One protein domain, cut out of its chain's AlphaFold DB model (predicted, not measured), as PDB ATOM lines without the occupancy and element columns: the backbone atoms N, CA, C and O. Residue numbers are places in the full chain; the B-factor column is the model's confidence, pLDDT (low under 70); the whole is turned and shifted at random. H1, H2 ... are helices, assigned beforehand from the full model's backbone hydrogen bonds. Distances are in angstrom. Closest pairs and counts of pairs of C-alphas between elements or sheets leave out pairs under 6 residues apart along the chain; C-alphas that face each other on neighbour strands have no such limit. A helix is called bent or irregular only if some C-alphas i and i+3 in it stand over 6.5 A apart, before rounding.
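What this domain is: This is residues 201 to 280 of the 282 residues of an uncharacterized protein of Candidatus Thiodictyon syntrophicum (UniProt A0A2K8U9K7). What is the shape? Kinked H1 is the core, with H3 on one side, the H4 and H5 hairpin on the other and H2 near its end. What makes it? The 80 printed residues hold five named helices, H1 to H5 in order: all helix, compact, radius of gyration of the C-alphas 11.4 A, spans 32 by 25 by 20 A.

Where its parts are: Where is H1? H1, residues 201 to 220, 19.1 A, starts at C-alpha 201 (118.602, 117.805, 92.448); it is irregular, C-alphas 206 and 209 being 9.5 A apart. What follows? H2 is 228 to 233, H3 240 to 248, H4 255 to 264, and H5 268 to 278, 15.6 A, ends at C-alpha 278 (126.343, 110.093, 70.068).

How they stand to each other: What touches the hub, H1? Among them, H3 touches residues 207 to 214 alone, about perpendicular at 78 degrees, closest C-alphas Gly 211 and Leu 246, 6.5 A. Are backbones in range? Every O i to N i+4 pair is within hydrogen-bond range in H2, H3, H4 and H5, and 14 of 16 in H1.

The domain as a whole: Any cut? The printed part has no cut. Where is confidence low? Residue 280 is under 70.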
ATOM      1  N   CYS A 201     119.971 118.076  92.007       92.38
ATOM      2  CA  CYS A 201     118.602 117.805  92.448       92.38
ATOM      3  C   CYS A 201     117.849 119.099  92.765       92.38
ATOM      4  O   CYS A 201     116.773 119.317  92.222       92.38
ATOM      5  N   GLU A 202     118.454 119.996  93.548       91.00
ATOM      6  CA  GLU A 202     117.872 121.310  93.852       91.00
ATOM      7  C   GLU A 202     117.645 122.130  92.571       91.00
ATOM      8  O   GLU A 202     116.616 122.781  92.410       91.00
ATOM      9  N   TYR A 203     118.584 122.060  91.625       94.00
ATOM     10  CA  TYR A 203     118.450 122.717  90.326       94.00
ATOM     11  C   TYR A 203     117.247 122.197  89.531       94.00
ATOM     12  O   TYR A 203     116.462 122.985  89.002       94.00
ATOM     13  N   LEU A 204     117.065 120.877  89.480       95.00
ATOM     14  CA  LEU A 204     115.928 120.245  88.813       95.00
ATOM     15  C   LEU A 204     114.599 120.540  89.519       95.00
ATOM     16  O   LEU A 204     113.601 120.778  88.845       95.00
ATOM     17  N   GLU A 205     114.573 120.572  90.849       93.00
ATOM     18  CA  GLU A 205     113.386 120.953  91.625       93.00
ATOM     19  C   GLU A 205     112.981 122.405  91.357       93.00
ATOM     20  O   GLU A 205     111.799 122.709  91.194       93.00
ATOM     21  N   ARG A 206     113.967 123.302  91.269       92.94
ATOM     22  CA  ARG A 206     113.743 124.736  91.085       92.94
ATOM     23  C   ARG A 206     113.351 125.110  89.660       92.94
ATOM     24  O   ARG A 206     112.495 125.970  89.467       92.94
ATOM     25  N   HIS A 207     114.007 124.511  88.673       93.62
ATOM     26  CA  HIS A 207     113.899 124.910  87.267       93.62
ATOM     27  C   HIS A 207     113.129 123.903  86.403       93.62
ATOM     28  O   HIS A 207     112.859 124.173  85.231       93.62
ATOM     29  N   GLY A 208     112.754 122.753  86.968       94.12
ATOM     30  CA  GLY A 208     111.909 121.755  86.330       94.12
ATOM     31  C   GLY A 208     112.438 121.304  84.969       94.12
ATOM     32  O   GLY A 208     113.611 120.964  84.802       94.12
ATOM     33  N   ALA A 209     111.544 121.302  83.979       94.19
ATOM     34  CA  ALA A 209     111.849 120.826  82.636       94.19
ATOM     35  C   ALA A 209     112.893 121.679  81.906       94.19
ATOM     36  O   ALA A 209     113.737 121.130  81.205       94.19
ATOM     37  N   GLU A 210     112.887 123.000  82.091       95.69
ATOM     38  CA  GLU A 210     113.863 123.881  81.441       95.69
ATOM     39  C   GLU A 210     115.277 123.625  81.970       95.69
ATOM     40  O   GLU A 210     116.221 123.510  81.190       95.69
ATOM     41  N   GLY A 211     115.417 123.439  83.289       95.12
ATOM     42  CA  GLY A 211     116.688 123.043  83.895       95.12
ATOM     43  C   GLY A 211     117.169 121.680  83.391       95.12
ATOM     44  O   GLY A 211     118.342 121.510  83.060       95.12
ATOM     45  N   ALA A 212     116.263 120.709  83.248       95.81
ATOM     46  CA  ALA A 212     116.611 119.405  82.691       95.81
ATOM     47  C   ALA A 212     117.127 119.496  81.243       95.81
ATOM     48  O   ALA A 212     118.094 118.817  80.895       95.81
ATOM     49  N   LEU A 213     116.534 120.361  80.412       95.75
ATOM     50  CA  LEU A 213     116.988 120.611  79.041       95.75
ATOM     51  C   LEU A 213     118.389 121.231  79.001       95.75
ATOM     52  O   LEU A 213     119.221 120.796  78.207       95.75
ATOM     53  N   VAL A 214     118.673 122.188  79.888       96.00
ATOM     54  CA  VAL A 214     120.009 122.790  80.024       96.00
ATOM     55  C   VAL A 214     121.040 121.739  80.437       96.00
ATOM     56  O   VAL A 214     122.092 121.638  79.816       96.00
ATOM     57  N   LEU A 215     120.726 120.877  81.406       96.12
ATOM     58  CA  LEU A 215     121.620 119.787  81.810       96.12
ATOM     59  C   LEU A 215     121.859 118.763  80.687       96.12
ATOM     60  O   LEU A 215     122.978 118.279  80.521       96.12
ATOM     61  N   LEU A 216     120.834 118.443  79.890       94.88
ATOM     62  CA  LEU A 216     120.964 117.561  78.725       94.88
ATOM     63  C   LEU A 216     121.826 118.185  77.619       94.88
ATOM     64  O   LEU A 216     122.656 117.488  77.033       94.88
ATOM     65  N   ALA A 217     121.660 119.484  77.357       94.12
ATOM     66  CA  ALA A 217     122.492 120.228  76.415       94.12
ATOM     67  C   ALA A 217     123.950 120.289  76.894       94.12
ATOM     68  O   ALA A 217     124.854 119.983  76.122       94.12
ATOM     69  N   ALA A 218     124.174 120.571  78.183       93.56
ATOM     70  CA  ALA A 218     125.497 120.571  78.804       93.56
ATOM     71  C   ALA A 218     126.183 119.205  78.694       93.56
ATOM     72  O   ALA A 218     127.350 119.135  78.324       93.56
ATOM     73  N   LEU A 219     125.460 118.104  78.937       93.44
ATOM     74  CA  LEU A 219     126.007 116.763  78.739       93.44
ATOM     75  C   LEU A 219     126.452 116.538  77.291       93.44
ATOM     76  O   LEU A 219     127.391 115.772  77.082       93.44
ATOM     77  N   ASN A 220     125.737 117.102  76.309       89.25
ATOM     78  CA  ASN A 220     125.996 116.931  74.875       89.25
ATOM     79  C   ASN A 220     127.126 117.804  74.332       89.25
ATOM     80  O   ASN A 220     127.688 117.475  73.289       89.25
ATOM     81  N   ALA A 221     127.457 118.880  75.035       87.75
ATOM     82  CA  ALA A 221     128.521 119.783  74.653       87.75
ATOM     83  C   ALA A 221     129.907 119.192  74.996       87.75
ATOM     84  O   ALA A 221     130.083 118.623  76.077       87.75
ATOM     85  N   PRO A 222     130.921 119.339  74.119       79.19
ATOM     86  CA  PRO A 222     132.275 118.835  74.371       79.19
ATOM     87  C   PRO A 222     132.935 119.430  75.622       79.19
ATOM     88  O   PRO A 222     133.776 118.790  76.248       79.19
ATOM     89  N   ASP A 223     132.572 120.663  75.967       79.69
ATOM     90  CA  ASP A 223     133.101 121.430  77.092       79.69
ATOM     91  C   ASP A 223     132.206 121.362  78.342       79.69
ATOM     92  O   ASP A 223     132.512 121.990  79.358       79.69
ATOM     93  N   GLY A 224     131.110 120.596  78.289       81.25
ATOM     94  CA  GLY A 224     130.174 120.455  79.398       81.25
ATOM     95  C   GLY A 224     129.307 121.692  79.652       81.25
ATOM     96  O   GLY A 224     128.709 121.785  80.726       81.25
ATOM     97  N   ARG A 225     129.249 122.656  78.720       85.38
ATOM     98  CA  ARG A 225     128.472 123.895  78.868       85.38
ATOM     99  C   ARG A 225     127.296 123.916  77.904       85.38
ATOM    100  O   ARG A 225     127.445 123.679  76.714       85.38
ATOM    101  N   ALA A 226     126.108 124.212  78.421       89.12
ATOM    102  CA  ALA A 226     124.934 124.366  77.577       89.12
ATOM    103  C   ALA A 226     124.961 125.706  76.836       89.12
ATOM    104  O   ALA A 226     125.209 126.754  77.433       89.12
ATOM    105  N   ASP A 227     124.625 125.667  75.555       89.56
ATOM    106  CA  ASP A 227     124.390 126.832  74.713       89.56
ATOM    107  C   ASP A 227     123.147 126.614  73.826       89.56
ATOM    108  O   ASP A 227     122.460 125.588  73.908       89.56
ATOM    109  N   ALA A 228     122.819 127.610  72.998       89.31
ATOM    110  CA  ALA A 228     121.652 127.543  72.121       89.31
ATOM    111  C   ALA A 228     121.765 126.394  71.101       89.31
ATOM    112  O   ALA A 228     120.795 125.671  70.885       89.31
ATOM    113  N   ALA A 229     122.958 126.171  70.544       88.94
ATOM    114  CA  ALA A 229     123.208 125.090  69.593       88.94
ATOM    115  C   ALA A 229     123.047 123.704  70.245       88.94
ATOM    116  O   ALA A 229     122.486 122.781  69.650       88.94
ATOM    117  N   GLY A 230     123.487 123.555  71.493       88.12
ATOM    118  CA  GLY A 230     123.317 122.359  72.306       88.12
ATOM    119  C   GLY A 230     121.846 122.043  72.557       88.12
ATOM    120  O   GLY A 230     121.445 120.888  72.397       88.12
ATOM    121  N   LEU A 231     121.025 123.052  72.863       91.31
ATOM    122  CA  LEU A 231     119.572 122.887  72.979       91.31
ATOM    123  C   LEU A 231     118.929 122.475  71.648       91.31
ATOM    124  O   LEU A 231     118.163 121.509  71.608       91.31
ATOM    125  N   GLU A 232     119.287 123.134  70.547       91.25
ATOM    126  CA  GLU A 232     118.772 122.789  69.218       91.25
ATOM    127  C   GLU A 232     119.132 121.347  68.832       91.25
ATOM    128  O   GLU A 232     118.288 120.601  68.331       91.25
ATOM    129  N   SER A 233     120.350 120.901  69.162       87.38
ATOM    130  CA  SER A 233     120.819 119.535  68.897       87.38
ATOM    131  C   SER A 233     120.002 118.450  69.614       87.38
ATOM    132  O   SER A 233     119.942 117.303  69.155       87.38
ATOM    133  N   ILE A 234     119.334 118.802  70.718       89.12
ATOM    134  CA  ILE A 234     118.416 117.922  71.453       89.12
ATOM    135  C   ILE A 234     116.940 118.175  71.111       89.12
ATOM    136  O   ILE A 234     116.073 117.486  71.643       89.12
ATOM    137  N   GLY A 235     116.650 119.074  70.165       90.38
ATOM    138  CA  GLY A 235     115.294 119.413  69.725       90.38
ATOM    139  C   GLY A 235     114.553 120.351  70.678       90.38
ATOM    140  O   GLY A 235     113.328 120.295  70.748       90.38
ATOM    141  N   ALA A 236     115.282 121.173  71.431       91.88
ATOM    142  CA  ALA A 236     114.735 122.131  72.381       91.88
ATOM    143  C   ALA A 236     115.176 123.561  72.052       91.88
ATOM    144  O   ALA A 236     116.188 123.786  71.397       91.88
ATOM    145  N   THR A 237     114.422 124.539  72.545       93.81
ATOM    146  CA  THR A 237     114.744 125.964  72.410       93.81
ATOM    147  C   THR A 237     114.350 126.691  73.685       93.81
ATOM    148  O   THR A 237     113.282 126.420  74.236       93.81
ATOM    149  N   LEU A 238     115.173 127.641  74.125       93.12
ATOM    150  CA  LEU A 238     114.861 128.563  75.215       93.12
ATOM    151  C   LEU A 238     115.147 129.995  74.764       93.12
ATOM    152  O   LEU A 238     116.005 130.223  73.911       93.12
ATOM    153  N   ALA A 239     114.440 130.963  75.349       93.31
ATOM    154  CA  ALA A 239     114.783 132.371  75.172       93.31
ATOM    155  C   ALA A 239     116.221 132.622  75.659       93.31
ATOM    156  O   ALA A 239     116.625 132.064  76.679       93.31
ATOM    157  N   ALA A 240     116.982 133.466  74.955       85.00
ATOM    158  CA  ALA A 240     118.401 133.696  75.245       85.00
ATOM    159  C   ALA A 240     118.642 134.143  76.699       85.00
ATOM    160  O   ALA A 240     119.500 133.581  77.378       85.00
ATOM    161  N   ASP A 241     117.825 135.074  77.199       85.06
ATOM    162  CA  ASP A 241     117.912 135.561  78.580       85.06
ATOM    163  C   ASP A 241     117.636 134.444  79.594       85.06
ATOM    164  O   ASP A 241     118.322 134.321  80.608       85.06
ATOM    165  N   ARG A 242     116.673 133.567  79.283       91.75
ATOM    166  CA  ARG A 242     116.316 132.431  80.136       91.75
ATOM    167  C   ARG A 242     117.404 131.359  80.143       91.75
ATOM    168  O   ARG A 242     117.708 130.801  81.193       91.75
ATOM    169  N   LEU A 243     118.008 131.084  78.991       91.56
ATOM    170  CA  LEU A 243     119.149 130.178  78.891       91.56
ATOM    171  C   LEU A 243     120.335 130.708  79.704       91.56
ATOM    172  O   LEU A 243     120.915 129.958  80.484       91.56
ATOM    173  N   ALA A 244     120.660 131.994  79.563       83.62
ATOM    174  CA  ALA A 244     121.740 132.622  80.319       83.62
ATOM    175  C   ALA A 244     121.498 132.535  81.836       83.62
ATOM    176  O   ALA A 244     122.410 132.179  82.582       83.62
ATOM    177  N   GLU A 245     120.265 132.788  82.286       88.19
ATOM    178  CA  GLU A 245     119.867 132.647  83.691       88.19
ATOM    179  C   GLU A 245     120.065 131.211  84.201       88.19
ATOM    180  O   GLU A 245     120.676 130.990  85.249       88.19
ATOM    181  N   LEU A 246     119.584 130.221  83.444       91.81
ATOM    182  CA  LEU A 246     119.652 128.813  83.822       91.81
ATOM    183  C   LEU A 246     121.084 128.269  83.818       91.81
ATOM    184  O   LEU A 246     121.428 127.487  84.704       91.81
ATOM    185  N   VAL A 247     121.924 128.692  82.871       90.50
ATOM    186  CA  VAL A 247     123.353 128.338  82.830       90.50
ATOM    187  C   VAL A 247     124.094 128.963  84.013       90.50
ATOM    188  O   VAL A 247     124.899 128.293  84.656       90.50
ATOM    189  N   ALA A 248     123.790 130.215  84.364       84.25
ATOM    190  CA  ALA A 248     124.397 130.884  85.514       84.25
ATOM    191  C   ALA A 248     123.994 130.261  86.867       84.25
ATOM    192  O   ALA A 248     124.749 130.353  87.841       84.25
ATOM    193  N   ALA A 249     122.819 129.632  86.944       86.44
ATOM    194  CA  ALA A 249     122.329 128.930  88.130       86.44
ATOM    195  C   ALA A 249     122.782 127.459  88.217       86.44
ATOM    196  O   ALA A 249     122.555 126.816  89.248       86.44
ATOM    197  N   GLN A 250     123.400 126.918  87.160       87.00
ATOM    198  CA  GLN A 250     123.754 125.504  87.066       87.00
ATOM    199  C   GLN A 250     124.840 125.127  88.097       87.00
ATOM    200  O   GLN A 250     125.896 125.761  88.138       87.00
ATOM    201  N   PRO A 251     124.629 124.076  88.911       86.44
ATOM    202  CA  PRO A 251     125.626 123.607  89.869       86.44
ATOM    203  C   PRO A 251     126.844 123.004  89.161       86.44
ATOM    204  O   PRO A 251     126.719 122.337  88.132       86.44
ATOM    205  N   ALA A 252     128.021 123.147  89.771       83.62
ATOM    206  CA  ALA A 252     129.199 122.389  89.364       83.62
ATOM    207  C   ALA A 252     128.993 120.902  89.705       83.62
ATOM    208  O   ALA A 252     128.931 120.524  90.874       83.62
ATOM    209  N   ALA A 253     128.869 120.054  88.685       85.19
ATOM    210  CA  ALA A 253     128.620 118.627  88.850       85.19
ATOM    211  C   ALA A 253     129.320 117.811  87.759       85.19
ATOM    212  O   ALA A 253     129.532 118.283  86.643       85.19
ATOM    213  N   THR A 254     129.675 116.565  88.077       88.75
ATOM    214  CA  THR A 254     130.220 115.629  87.087       88.75
ATOM    215  C   THR A 254     129.117 115.151  86.141       88.75
ATOM    216  O   THR A 254     127.949 115.088  86.526       88.75
ATOM    217  N   ALA A 255     129.483 114.737  84.923       89.50
ATOM    218  CA  ALA A 255     128.529 114.165  83.969       89.50
ATOM    219  C   ALA A 255     127.723 113.004  84.585       89.50
ATOM    220  O   ALA A 255     126.502 112.968  84.478       89.50
ATOM    221  N   GLN A 256     128.390 112.121  85.335       91.19
ATOM    222  CA  GLN A 256     127.745 111.016  86.046       91.19
ATOM    223  C   GLN A 256     126.708 111.495  87.076       91.19
ATOM    224  O   GLN A 256     125.621 110.928  87.156       91.19
ATOM    225  N   ALA A 257     127.019 112.537  87.857       91.06
ATOM    226  CA  ALA A 257     126.078 113.091  88.830       91.06
ATOM    227  C   ALA A 257     124.854 113.716  88.139       91.06
ATOM    228  O   ALA A 257     123.726 113.542  88.600       91.06
ATOM    229  N   ILE A 258     125.067 114.388  87.003       94.50
ATOM    230  CA  ILE A 258     123.987 114.953  86.188       94.50
ATOM    231  C   ILE A 258     123.087 113.839  85.633       94.50
ATOM    232  O   ILE A 258     121.866 113.913  85.762       94.50
ATOM    233  N   GLU A 259     123.666 112.775  85.071       94.81
ATOM    234  CA  GLU A 259     122.920 111.625  84.545       94.81
ATOM    235  C   GLU A 259     122.098 110.906  85.625       94.81
ATOM    236  O   GLU A 259     120.953 110.514  85.386       94.81
ATOM    237  N   GLN A 260     122.662 110.733  86.823       93.69
ATOM    238  CA  GLN A 260     121.960 110.131  87.958       93.69
ATOM    239  C   GLN A 260     120.766 110.984  88.395       93.69
ATOM    240  O   GLN A 260     119.662 110.454  88.540       93.69
ATOM    241  N   ALA A 261     120.962 112.296  88.545       94.50
ATOM    242  CA  ALA A 261     119.904 113.216  88.951       94.50
ATOM    243  C   ALA A 261     118.781 113.304  87.903       94.50
ATOM    244  O   ALA A 261     117.604 113.214  88.248       94.50
ATOM    245  N   LEU A 262     119.127 113.385  86.614       95.56
ATOM    246  CA  LEU A 262     118.154 113.367  85.519       95.56
ATOM    247  C   LEU A 262     117.356 112.054  85.484       95.56
ATOM    248  O   LEU A 262     116.139 112.083  85.309       95.56
ATOM    249  N   ASN A 263     118.001 110.899  85.682       93.94
ATOM    250  CA  ASN A 263     117.291 109.619  85.784       93.94
ATOM    251  C   ASN A 263     116.311 109.596  86.963       93.94
ATOM    252  O   ASN A 263     115.161 109.199  86.778       93.94
ATOM    253  N   ALA A 264     116.747 110.043  88.145       92.62
ATOM    254  CA  ALA A 264     115.903 110.114  89.338       92.62
ATOM    255  C   ALA A 264     114.704 111.058  89.145       92.62
ATOM    256  O   ALA A 264     113.605 110.757  89.602       92.62
ATOM    257  N   ALA A 265     114.888 112.146  88.394       92.94
ATOM    258  CA  ALA A 265     113.839 113.099  88.038       92.94
ATOM    259  C   ALA A 265     112.944 112.651  86.858       92.94
ATOM    260  O   ALA A 265     112.131 113.435  86.372       92.94
ATOM    261  N   GLY A 266     113.090 111.417  86.358       93.94
ATOM    262  CA  GLY A 266     112.241 110.865  85.292       93.94
ATOM    263  C   GLY A 266     112.694 111.169  83.856       93.94
ATOM    264  O   GLY A 266     112.007 110.804  82.903       93.94
ATOM    265  N   TRP A 267     113.876 111.758  83.657       95.25
ATOM    266  CA  TRP A 267     114.414 112.128  82.337       95.25
ATOM    267  C   TRP A 267     115.239 111.025  81.655       95.25
ATOM    268  O   TRP A 267     115.855 111.246  80.610       95.25
ATOM    269  N   GLY A 268     115.216 109.797  82.181       89.00
ATOM    270  CA  GLY A 268     116.028 108.688  81.670       89.00
ATOM    271  C   GLY A 268     115.775 108.303  80.207       89.00
ATOM    272  O   GLY A 268     116.680 107.822  79.525       89.00
ATOM    273  N   ALA A 269     114.567 108.530  79.680       87.75
ATOM    274  CA  ALA A 269     114.279 108.307  78.260       87.75
ATOM    275  C   ALA A 269     115.062 109.271  77.350       87.75
ATOM    276  O   ALA A 269     115.625 108.839  76.343       87.75
ATOM    277  N   HIS A 270     115.160 110.543  77.745       90.50
ATOM    278  CA  HIS A 270     115.893 111.576  77.015       90.50
ATOM    279  C   HIS A 270     117.404 111.336  77.071       90.50
ATOM    280  O   HIS A 270     118.071 111.435  76.044       90.50
ATOM    281  N   LEU A 271     117.936 110.897  78.220       90.31
ATOM    282  CA  LEU A 271     119.335 110.465  78.337       90.31
ATOM    283  C   LEU A 271     119.670 109.317  77.377       90.31
ATOM    284  O   LEU A 271     120.667 109.369  76.661       90.31
ATOM    285  N   ARG A 272     118.817 108.288  77.304       90.25
ATOM    286  CA  ARG A 272     119.028 107.170  76.370       90.25
ATOM    287  C   ARG A 272     118.992 107.623  74.911       90.25
ATOM    288  O   ARG A 272     119.778 107.118  74.113       90.25
ATOM    289  N   ALA A 273     118.109 108.556  74.558       86.81
ATOM    290  CA  ALA A 273     118.069 109.135  73.216       86.81
ATOM    291  C   ALA A 273     119.352 109.924  72.899       86.81
ATOM    292  O   ALA A 273     119.918 109.759  71.820       86.81
ATOM    293  N   LEU A 274     119.856 110.705  73.860       87.38
ATOM    294  CA  LEU A 274     121.113 111.451  73.752       87.38
ATOM    295  C   LEU A 274     122.307 110.518  73.489       87.38
ATOM    296  O   LEU A 274     123.082 110.741  72.562       87.38
ATOM    297  N   VAL A 275     122.421 109.429  74.258       85.69
ATOM    298  CA  VAL A 275     123.494 108.431  74.101       85.69
ATOM    299  C   VAL A 275     123.425 107.746  72.734       85.69
ATOM    300  O   VAL A 275     124.455 107.586  72.080       85.69
ATOM    301  N   ARG A 276     122.225 107.387  72.252       84.75
ATOM    302  CA  ARG A 276     122.057 106.789  70.912       84.75
ATOM    303  C   ARG A 276     122.524 107.719  69.794       84.75
ATOM    304  O   ARG A 276     123.216 107.255  68.892       84.75
ATOM    305  N   ARG A 277     122.210 109.018  69.891       82.19
ATOM    306  CA  ARG A 277     122.660 110.030  68.921       82.19
ATOM    307  C   ARG A 277     124.184 110.136  68.871       82.19
ATOM    308  O   ARG A 277     124.747 110.200  67.785       82.19
ATOM    309  N   ARG A 278     124.866 110.078  70.021       80.12
ATOM    310  CA  ARG A 278     126.343 110.093  70.068       80.12
ATOM    311  C   ARG A 278     126.987 108.849  69.474       80.12
ATOM    312  O   ARG A 278     128.076 108.939  68.922       80.12
ATOM    313  N   MET A 279     126.325 107.700  69.588       77.69
ATOM    314  CA  MET A 279     126.816 106.441  69.023       77.69
ATOM    315  C   MET A 279     126.454 106.253  67.539       77.69
ATOM    316  O   MET A 279     126.730 105.192  66.986       77.69
ATOM    317  N   GLY A 280     125.856 107.256  66.884       61.56
ATOM    318  CA  GLY A 280     125.544 107.210  65.452       61.56
ATOM    319  C   GLY A 280     124.394 106.267  65.078       61.56
ATOM    320  O   GLY A 280     124.328 105.818  63.936       61.56
TER     321      GLY A 280